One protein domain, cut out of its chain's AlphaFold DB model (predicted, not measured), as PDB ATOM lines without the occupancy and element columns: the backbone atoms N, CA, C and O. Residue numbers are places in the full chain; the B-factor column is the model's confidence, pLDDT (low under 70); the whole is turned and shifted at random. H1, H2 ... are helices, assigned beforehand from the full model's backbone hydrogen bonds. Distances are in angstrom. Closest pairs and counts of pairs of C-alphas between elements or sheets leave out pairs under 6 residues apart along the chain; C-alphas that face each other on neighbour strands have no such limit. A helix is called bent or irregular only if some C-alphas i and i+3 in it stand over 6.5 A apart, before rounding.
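Overview. This is residues 4 to 69 of the 69 residues of an uncharacterized protein of Lysinibacillus xylanilyticus (UniProt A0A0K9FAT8). Two long helices, H1 and H3, make the two arms of an open frame with an empty middle, and the short helix H2 lies between them along the chain, closing one end of the frame. H1 runs towards that end, the chain folds back through H2, and H3 runs away again, without the two long arms meeting. The printed part has 66 residues with three named helices, H1, H2 and H3 in chain order, and no named strand; the class is all helix. It is loose, with a radius of gyration of the C-alphas of 15.5 A, and spans 43 by 29 by 16 A.

Arrangement. H1, residues 4 to 25, touches no helix. H2, residues 31 to 39, is apart from H1 although it follows it in the chain. H3, residues 44 to 67, touches H2 with residues 45 to 46 alone; the closest C-alphas are those of Leu 35 and Ala 46, 5.9 A apart. H2 and H3 stand at a steep tilt of 55 degrees and run opposite ways. H1 and H3 are apart. Every O i to N i+4 pair is within hydrogen-bond range in H2 and H3, and 16 of 18 are in H1.

Along the chain. H1 begins at C-alpha 4, (12.574, -3.185, 4.803), and is 32.1 A long from first to last C-alpha. It is neither bent nor irregular, but only just: C-alphas 18 and 21 are 6.1 A apart. H2 begins at C-alpha 31, (-4.589, 2.443, -20.398), and measures 12.1 A. H3 measures 34.8 A and ends at C-alpha 67, (19.106, -11.179, -11.497).

Size, cuts and confidence. The two C-alphas farthest apart are those of Lys 4 and Gly 40, 43.1 A. Residues 4 to 19, 21 to 27 and 51 to 69 stand free. Both links are tight, and the printed part has no cut. Mean pLDDT of the printed part is 87.5, with residues 66 to 69 under 70.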
ATOM      1  N   LYS A   4      12.053  -3.512   6.142       82.06
ATOM      2  CA  LYS A   4      12.574  -3.185   4.803       82.06
ATOM      3  C   LYS A   4      11.511  -3.322   3.706       82.06
ATOM      4  O   LYS A   4      11.357  -2.422   2.893       82.06
ATOM      5  N   THR A   5      10.744  -4.413   3.714       83.38
ATOM      6  CA  THR A   5       9.672  -4.664   2.736       83.38
ATOM      7  C   THR A   5       8.554  -3.631   2.850       83.38
ATOM      8  O   THR A   5       8.051  -3.162   1.837       83.38
ATOM      9  N   PHE A   6       8.209  -3.227   4.076       87.50
ATOM     10  CA  PHE A   6       7.214  -2.179   4.297       87.50
ATOM     11  C   PHE A   6       7.674  -0.819   3.754       87.50
ATOM     12  O   PHE A   6       6.903  -0.138   3.089       87.50
ATOM     13  N   VAL A   7       8.942  -0.449   3.965       88.06
ATOM     14  CA  VAL A   7       9.502   0.802   3.424       88.06
ATOM     15  C   VAL A   7       9.498   0.802   1.893       88.06
ATOM     16  O   VAL A   7       9.083   1.790   1.299       88.06
ATOM     17  N   ILE A   8       9.893  -0.300   1.244       87.88
ATOM     18  CA  ILE A   8       9.861  -0.414  -0.227       87.88
ATOM     19  C   ILE A   8       8.429  -0.274  -0.755       87.88
ATOM     20  O   ILE A   8       8.206   0.434  -1.733       87.88
ATOM     21  N   PHE A   9       7.455  -0.899  -0.088       86.81
ATOM     22  CA  PHE A   9       6.047  -0.787  -0.457       86.81
ATOM     23  C   PHE A   9       5.542   0.661  -0.372       86.81
ATOM     24  O   PHE A   9       4.948   1.164  -1.323       86.81
ATOM     25  N   VAL A  10       5.831   1.356   0.733       92.00
ATOM     26  CA  VAL A  10       5.434   2.761   0.928       92.00
ATOM     27  C   VAL A  10       6.104   3.675  -0.099       92.00
ATOM     28  O   VAL A  10       5.436   4.526  -0.679       92.00
ATOM     29  N   MET A  11       7.397   3.480  -0.374       90.50
ATOM     30  CA  MET A  11       8.109   4.269  -1.384       90.50
ATOM     31  C   MET A  11       7.533   4.038  -2.783       90.50
ATOM     32  O   MET A  11       7.285   5.009  -3.487       90.50
ATOM     33  N   GLY A  12       7.241   2.787  -3.153       88.75
ATOM     34  CA  GLY A  12       6.591   2.458  -4.425       88.75
ATOM     35  C   GLY A  12       5.198   3.082  -4.566       88.75
ATOM     36  O   GLY A  12       4.831   3.592  -5.630       88.75
ATOM     37  N   PHE A  13       4.425   3.097  -3.478       90.50
ATOM     38  CA  PHE A  13       3.123   3.755  -3.445       90.50
ATOM     39  C   PHE A  13       3.251   5.272  -3.640       90.50
ATOM     40  O   PHE A  13       2.584   5.837  -4.505       90.50
ATOM     41  N   LEU A  14       4.158   5.923  -2.905       92.50
ATOM     42  CA  LEU A  14       4.413   7.362  -3.019       92.50
ATOM     43  C   LEU A  14       4.914   7.754  -4.413       92.50
ATOM     44  O   LEU A  14       4.439   8.738  -4.975       92.50
ATOM     45  N   THR A  15       5.823   6.975  -5.005       90.62
ATOM     46  CA  THR A  15       6.297   7.236  -6.370       90.62
ATOM     47  C   THR A  15       5.165   7.137  -7.380       90.62
ATOM     48  O   THR A  15       5.078   7.975  -8.268       90.62
ATOM     49  N   THR A  16       4.261   6.168  -7.226       88.25
ATOM     50  CA  THR A  16       3.108   6.018  -8.126       88.25
ATOM     51  C   THR A  16       2.120   7.172  -7.948       88.25
ATOM     52  O   THR A  16       1.655   7.741  -8.933       88.25
ATOM     53  N   ALA A  17       1.857   7.577  -6.703       90.00
ATOM     54  CA  ALA A  17       0.974   8.694  -6.381       90.00
ATOM     55  C   ALA A  17       1.474  10.037  -6.938       90.00
ATOM     56  O   ALA A  17       0.659  10.878  -7.306       90.00
ATOM     57  N   LEU A  18       2.794  10.237  -7.029       91.31
ATOM     58  CA  LEU A  18       3.389  11.434  -7.636       91.31
ATOM     59  C   LEU A  18       3.539  11.319  -9.158       91.31
ATOM     60  O   LEU A  18       3.352  12.303  -9.869       91.31
ATOM     61  N   ALA A  19       3.859  10.131  -9.673       89.56
ATOM     62  CA  ALA A  19       4.066   9.919 -11.101       89.56
ATOM     63  C   ALA A  19       2.759   9.984 -11.900       89.56
ATOM     64  O   ALA A  19       2.750  10.559 -12.983       89.56
ATOM     65  N   LEU A  20       1.654   9.431 -11.381       86.88
ATOM     66  CA  LEU A  20       0.380   9.383 -12.108       86.88
ATOM     67  C   LEU A  20      -0.158  10.780 -12.477       86.88
ATOM     68  O   LEU A  20      -0.423  10.994 -13.660       86.88
ATOM     69  N   PRO A  21      -0.260  11.758 -11.552       87.06
ATOM     70  CA  PRO A  21      -0.696  13.111 -11.899       87.06
ATOM     71  C   PRO A  21       0.221  13.789 -12.919       87.06
ATOM     72  O   PRO A  21      -0.261  14.458 -13.831       87.06
ATOM     73  N   LEU A  22       1.540  13.592 -12.799       89.69
ATOM     74  CA  LEU A  22       2.513  14.138 -13.747       89.69
ATOM     75  C   LEU A  22       2.317  13.543 -15.145       89.69
ATOM     76  O   LEU A  22       2.253  14.288 -16.120       89.69
ATOM     77  N   LEU A  23       2.148  12.225 -15.251       87.75
ATOM     78  CA  LEU A  23       1.881  11.538 -16.516       87.75
ATOM     79  C   LEU A  23       0.576  12.026 -17.157       87.75
ATOM     80  O   LEU A  23       0.560  12.339 -18.345       87.75
ATOM     81  N   SER A  24      -0.492  12.179 -16.368       85.88
ATOM     82  CA  SER A  24      -1.752  12.749 -16.856       85.88
ATOM     83  C   SER A  24      -1.587  14.195 -17.334       85.88
ATOM     84  O   SER A  24      -2.147  14.560 -18.363       85.88
ATOM     85  N   SER A  25      -0.778  15.011 -16.646       88.88
ATOM     86  CA  SER A  25      -0.494  16.394 -17.064       88.88
ATOM     87  C   SER A  25       0.335  16.487 -18.352       88.88
ATOM     88  O   SER A  25       0.183  17.438 -19.112       88.88
ATOM     89  N   LEU A  26       1.165  15.476 -18.631       90.75
ATOM     90  CA  LEU A  26       1.940  15.348 -19.869       90.75
ATOM     91  C   LEU A  26       1.103  14.811 -21.043       90.75
ATOM     92  O   LEU A  26       1.643  14.571 -22.121       90.75
ATOM     93  N   GLY A  27      -0.203  14.612 -20.844       86.88
ATOM     94  CA  GLY A  27      -1.110  14.107 -21.870       86.88
ATOM     95  C   GLY A  27      -0.956  12.612 -22.138       86.88
ATOM     96  O   GLY A  27      -1.397  12.143 -23.184       86.88
ATOM     97  N   VAL A  28      -0.337  11.855 -21.223       89.75
ATOM     98  CA  VAL A  28      -0.254  10.397 -21.353       89.75
ATOM     99  C   VAL A  28      -1.663   9.821 -21.173       89.75
ATOM    100  O   VAL A  28      -2.248   9.977 -20.094       89.75
ATOM    101  N   PRO A  29      -2.235   9.178 -22.208       88.88
ATOM    102  CA  PRO A  29      -3.582   8.634 -22.136       88.88
ATOM    103  C   PRO A  29      -3.653   7.489 -21.127       88.88
ATOM    104  O   PRO A  29      -2.679   6.767 -20.893       88.88
ATOM    105  N   SER A  30      -4.832   7.303 -20.535       88.62
ATOM    106  CA  SER A  30      -5.082   6.156 -19.669       88.62
ATOM    107  C   SER A  30      -5.006   4.854 -20.469       88.62
ATOM    108  O   SER A  30      -5.221   4.823 -21.682       88.62
ATOM    109  N   PHE A  31      -4.711   3.758 -19.772       88.25
ATOM    110  CA  PHE A  31      -4.589   2.443 -20.398       88.25
ATOM    111  C   PHE A  31      -5.850   2.045 -21.184       88.25
ATOM    112  O   PHE A  31      -5.741   1.525 -22.289       88.25
ATOM    113  N   ASP A  32      -7.032   2.368 -20.658       88.94
ATOM    114  CA  ASP A  32      -8.318   2.118 -21.315       88.94
ATOM    115  C   ASP A  32      -8.465   2.863 -22.655       88.94
ATOM    116  O   ASP A  32      -8.868   2.273 -23.658       88.94
ATOM    117  N   VAL A  33      -8.036   4.129 -22.710       90.81
ATOM    118  CA  VAL A  33      -8.036   4.921 -23.950       90.81
ATOM    119  C   VAL A  33      -7.093   4.306 -24.983       90.81
ATOM    120  O   VAL A  33      -7.441   4.227 -26.158       90.81
ATOM    121  N   VAL A  34      -5.921   3.820 -24.559       91.38
ATOM    122  CA  VAL A  34      -4.967   3.147 -25.458       91.38
ATOM    123  C   VAL A  34      -5.555   1.845 -26.000       91.38
ATOM    124  O   VAL A  34      -5.474   1.591 -27.200       91.38
ATOM    125  N   LEU A  35      -6.175   1.027 -25.146       92.19
ATOM    126  CA  LEU A  35      -6.811  -0.218 -25.577       92.19
ATOM    127  C   LEU A  35      -7.948   0.037 -26.564       92.19
ATOM    128  O   LEU A  35      -8.001  -0.607 -27.610       92.19
ATOM    129  N   THR A  36      -8.817   0.995 -26.252       92.75
ATOM    130  CA  THR A  36      -9.946   1.365 -27.105       92.75
ATOM    131  C   THR A  36      -9.469   1.937 -28.441       92.75
ATOM    132  O   THR A  36     -10.019   1.590 -29.481       92.75
ATOM    133  N   ALA A  37      -8.396   2.732 -28.455       92.94
ATOM    134  CA  ALA A  37      -7.809   3.249 -29.691       92.94
ATOM    135  C   ALA A  37      -7.166   2.158 -30.569       92.94
ATOM    136  O   ALA A  37      -7.188   2.270 -31.792       92.94
ATOM    137  N   LEU A  38      -6.588   1.111 -29.966       92.94
ATOM    138  CA  LEU A  38      -5.907   0.032 -30.695       92.94
ATOM    139  C   LEU A  38      -6.852  -1.075 -31.174       92.94
ATOM    140  O   LEU A  38      -6.672  -1.601 -32.271       92.94
ATOM    141  N   PHE A  39      -7.822  -1.461 -30.348       93.44
ATOM    142  CA  PHE A  39      -8.680  -2.623 -30.595       93.44
ATOM    143  C   PHE A  39     -10.148  -2.258 -30.853       93.44
ATOM    144  O   PHE A  39     -10.886  -3.097 -31.370       93.44
ATOM    145  N   GLY A  40     -10.576  -1.035 -30.535       91.06
ATOM    146  CA  GLY A  40     -11.979  -0.620 -30.550       91.06
ATOM    147  C   GLY A  40     -12.722  -0.953 -29.251       91.06
ATOM    148  O   GLY A  40     -12.278  -1.777 -28.446       91.06
ATOM    149  N   GLU A  41     -13.870  -0.306 -29.045       89.75
ATOM    150  CA  GLU A  41     -14.713  -0.503 -27.859       89.75
ATOM    151  C   GLU A  41     -15.262  -1.938 -27.784       89.75
ATOM    152  O   GLU A  41     -15.765  -2.486 -28.765       89.75
ATOM    153  N   GLY A  42     -15.175  -2.561 -26.603       84.88
ATOM    154  CA  GLY A  42     -15.762  -3.882 -26.337       84.88
ATOM    155  C   GLY A  42     -15.060  -5.072 -27.009       84.88
ATOM    156  O   GLY A  42     -15.588  -6.183 -26.985       84.88
ATOM    157  N   ASN A  43     -13.877  -4.878 -27.600       89.69
ATOM    158  CA  ASN A  43     -13.167  -5.945 -28.298       89.69
ATOM    159  C   ASN A  43     -12.466  -6.921 -27.329       89.69
ATOM    160  O   ASN A  43     -11.624  -6.534 -26.519       89.69
ATOM    161  N   ILE A  44     -12.744  -8.221 -27.473       91.88
ATOM    162  CA  ILE A  44     -12.146  -9.296 -26.663       91.88
ATOM    163  C   ILE A  44     -10.614  -9.377 -26.779       91.88
ATOM    164  O   ILE A  44      -9.939  -9.793 -25.835       91.88
ATOM    165  N   TRP A  45     -10.042  -8.928 -27.900       91.81
ATOM    166  CA  TRP A  45      -8.592  -8.887 -28.101       91.81
ATOM    167  C   TRP A  45      -7.882  -7.952 -27.114       91.81
ATOM    168  O   TRP A  45      -6.757  -8.248 -26.709       91.81
ATOM    169  N   ALA A  46      -8.550  -6.891 -26.646       91.94
ATOM    170  CA  ALA A  46      -8.008  -5.992 -25.629       91.94
ATOM    171  C   ALA A  46      -7.768  -6.716 -24.293       91.94
ATOM    172  O   ALA A  46      -6.767  -6.472 -23.611       91.94
ATOM    173  N   LEU A  47      -8.644  -7.661 -23.939       91.31
ATOM    174  CA  LEU A  47      -8.530  -8.469 -22.724       91.31
ATOM    175  C   LEU A  47      -7.335  -9.427 -22.825       91.31
ATOM    176  O   LEU A  47      -6.497  -9.474 -21.923       91.31
ATOM    177  N   ILE A  48      -7.209 -10.133 -23.952       94.00
ATOM    178  CA  ILE A  48      -6.092 -11.057 -24.212       94.00
ATOM    179  C   ILE A  48      -4.751 -10.309 -24.184       94.00
ATOM    180  O   ILE A  48      -3.789 -10.765 -23.556       94.00
ATOM    181  N   PHE A  49      -4.685  -9.136 -24.816       93.56
ATOM    182  CA  PHE A  49      -3.496  -8.290 -24.808       93.56
ATOM    183  C   PHE A  49      -3.139  -7.814 -23.392       93.56
ATOM    184  O   PHE A  49      -1.983  -7.918 -22.980       93.56
ATOM    185  N   SER A  50      -4.131  -7.378 -22.611       92.25
ATOM    186  CA  SER A  50      -3.938  -6.955 -21.217       92.25
ATOM    187  C   SER A  50      -3.409  -8.086 -20.334       92.25
ATOM    188  O   SER A  50      -2.442  -7.891 -19.599       92.25
ATOM    189  N   LEU A  51      -3.976  -9.292 -20.448       94.31
ATOM    190  CA  LEU A  51      -3.483 -10.495 -19.763       94.31
ATOM    191  C   LEU A  51      -2.024 -10.793 -20.117       94.31
ATOM    192  O   LEU A  51      -1.209 -11.083 -19.240       94.31
ATOM    193  N   THR A  52      -1.689 -10.684 -21.402       94.44
ATOM    194  CA  THR A  52      -0.331 -10.918 -21.897       94.44
ATOM    195  C   THR A  52       0.650  -9.889 -21.333       94.44
ATOM    196  O   THR A  52       1.732 -10.264 -20.879       94.44
ATOM    197  N   LEU A  53       0.269  -8.608 -21.283       92.75
ATOM    198  CA  LEU A  53       1.077  -7.553 -20.667       92.75
ATOM    199  C   LEU A  53       1.293  -7.778 -19.170       92.75
ATOM    200  O   LEU A  53       2.415  -7.626 -18.694       92.75
ATOM    201  N   ILE A  54       0.253  -8.169 -18.431       92.81
ATOM    202  CA  ILE A  54       0.357  -8.459 -16.994       92.81
ATOM    203  C   ILE A  54       1.326  -9.619 -16.753       92.81
ATOM    204  O   ILE A  54       2.188  -9.531 -15.873       92.81
ATOM    205  N   LEU A  55       1.234 -10.686 -17.554       93.88
ATOM    206  CA  LEU A  55       2.178 -11.799 -17.495       93.88
ATOM    207  C   LEU A  55       3.602 -11.316 -17.781       93.88
ATOM    208  O   LEU A  55       4.490 -11.541 -16.963       93.88
ATOM    209  N   LEU A  56       3.822 -10.589 -18.877       92.88
ATOM    210  CA  LEU A  56       5.135 -10.045 -19.241       92.88
ATOM    211  C   LEU A  56       5.728  -9.150 -18.151       92.88
ATOM    212  O   LEU A  56       6.900  -9.303 -17.818       92.88
ATOM    213  N   ALA A  57       4.934  -8.253 -17.567       89.56
ATOM    214  CA  ALA A  57       5.375  -7.380 -16.487       89.56
ATOM    215  C   ALA A  57       5.762  -8.192 -15.245       89.56
ATOM    216  O   ALA A  57       6.835  -7.992 -14.681       89.56
ATOM    217  N   THR A  58       4.934  -9.165 -14.858       89.25
ATOM    218  CA  THR A  58       5.185 -10.013 -13.683       89.25
ATOM    219  C   THR A  58       6.437 -10.873 -13.872       89.25
ATOM    220  O   THR A  58       7.303 -10.916 -12.998       89.25
ATOM    221  N   PHE A  59       6.581 -11.513 -15.036       90.56
ATOM    222  CA  PHE A  59       7.763 -12.304 -15.381       90.56
ATOM    223  C   PHE A  59       9.018 -11.435 -15.516       90.56
ATOM    224  O   PHE A  59      10.083 -11.821 -15.034       90.56
ATOM    225  N   GLY A  60       8.904 -10.261 -16.139       88.00
ATOM    226  CA  GLY A  60      10.004  -9.319 -16.327       88.00
ATOM    227  C   GLY A  60      10.544  -8.796 -15.000       88.00
ATOM    228  O   GLY A  60      11.744  -8.885 -14.747       88.00
ATOM    229  N   VAL A  61       9.656  -8.338 -14.114       83.94
ATOM    230  CA  VAL A  61      10.011  -7.878 -12.764       83.94
ATOM    231  C   VAL A  61      10.581  -9.029 -11.934       83.94
ATOM    232  O   VAL A  61      11.633  -8.874 -11.318       83.94
ATOM    233  N   GLY A  62       9.954 -10.209 -11.965       80.56
ATOM    234  CA  GLY A  62      10.450 -11.392 -11.256       80.56
ATOM    235  C   GLY A  62      11.859 -11.806 -11.698       80.56
ATOM    236  O   GLY A  62      12.711 -12.107 -10.861       80.56
ATOM    237  N   LYS A  63      12.141 -11.757 -13.006       80.38
ATOM    238  CA  LYS A  63      13.477 -12.017 -13.557       80.38
ATOM    239  C   LYS A  63      14.479 -10.927 -13.171       80.38
ATOM    240  O   LYS A  63      15.600 -11.262 -12.802       80.38
ATOM    241  N   ALA A  64      14.090  -9.654 -13.231       77.06
ATOM    242  CA  ALA A  64      14.954  -8.532 -12.867       77.06
ATOM    243  C   ALA A  64      15.376  -8.590 -11.390       77.06
ATOM    244  O   ALA A  64      16.553  -8.433 -11.083       77.06
ATOM    245  N   ILE A  65      14.441  -8.905 -10.487       76.62
ATOM    246  CA  ILE A  65      14.723  -9.067  -9.055       76.62
ATOM    247  C   ILE A  65      15.638 -10.273  -8.811       76.62
ATOM    248  O   ILE A  65      16.607 -10.158  -8.067       76.62
ATOM    249  N   LYS A  66      15.378 -11.414  -9.470       69.69
ATOM    250  CA  LYS A  66      16.237 -12.606  -9.365       69.69
ATOM    251  C   LYS A  66      17.644 -12.367  -9.920       69.69
ATOM    252  O   LYS A  66      18.578 -12.993  -9.456       69.69
ATOM    253  N   SER A  67      17.798 -11.499 -10.917       67.50
ATOM    254  CA  SER A  67      19.106 -11.179 -11.497       67.50
ATOM    255  C   SER A  67      19.959 -10.263 -10.614       67.50
ATOM    256  O   SER A  67      21.160 -10.176 -10.848       67.50
ATOM    257  N   TYR A  68      19.351  -9.545  -9.665       55.50
ATOM    258  CA  TYR A  68      20.046  -8.615  -8.768       55.50
ATOM    259  C   TYR A  68      20.439  -9.259  -7.425       55.50
ATOM    260  O   TYR A  68      21.126  -8.628  -6.623       55.50
ATOM    261  N   ASN A  69      19.992 -10.492  -7.164       48.59
ATOM    262  CA  ASN A  69      20.193 -11.234  -5.919       48.59
ATOM    263  C   ASN A  69      20.993 -12.513  -6.168       48.59
ATOM    264  O   ASN A  69      21.801 -12.870  -5.287       48.59
TER     265      ASN A  69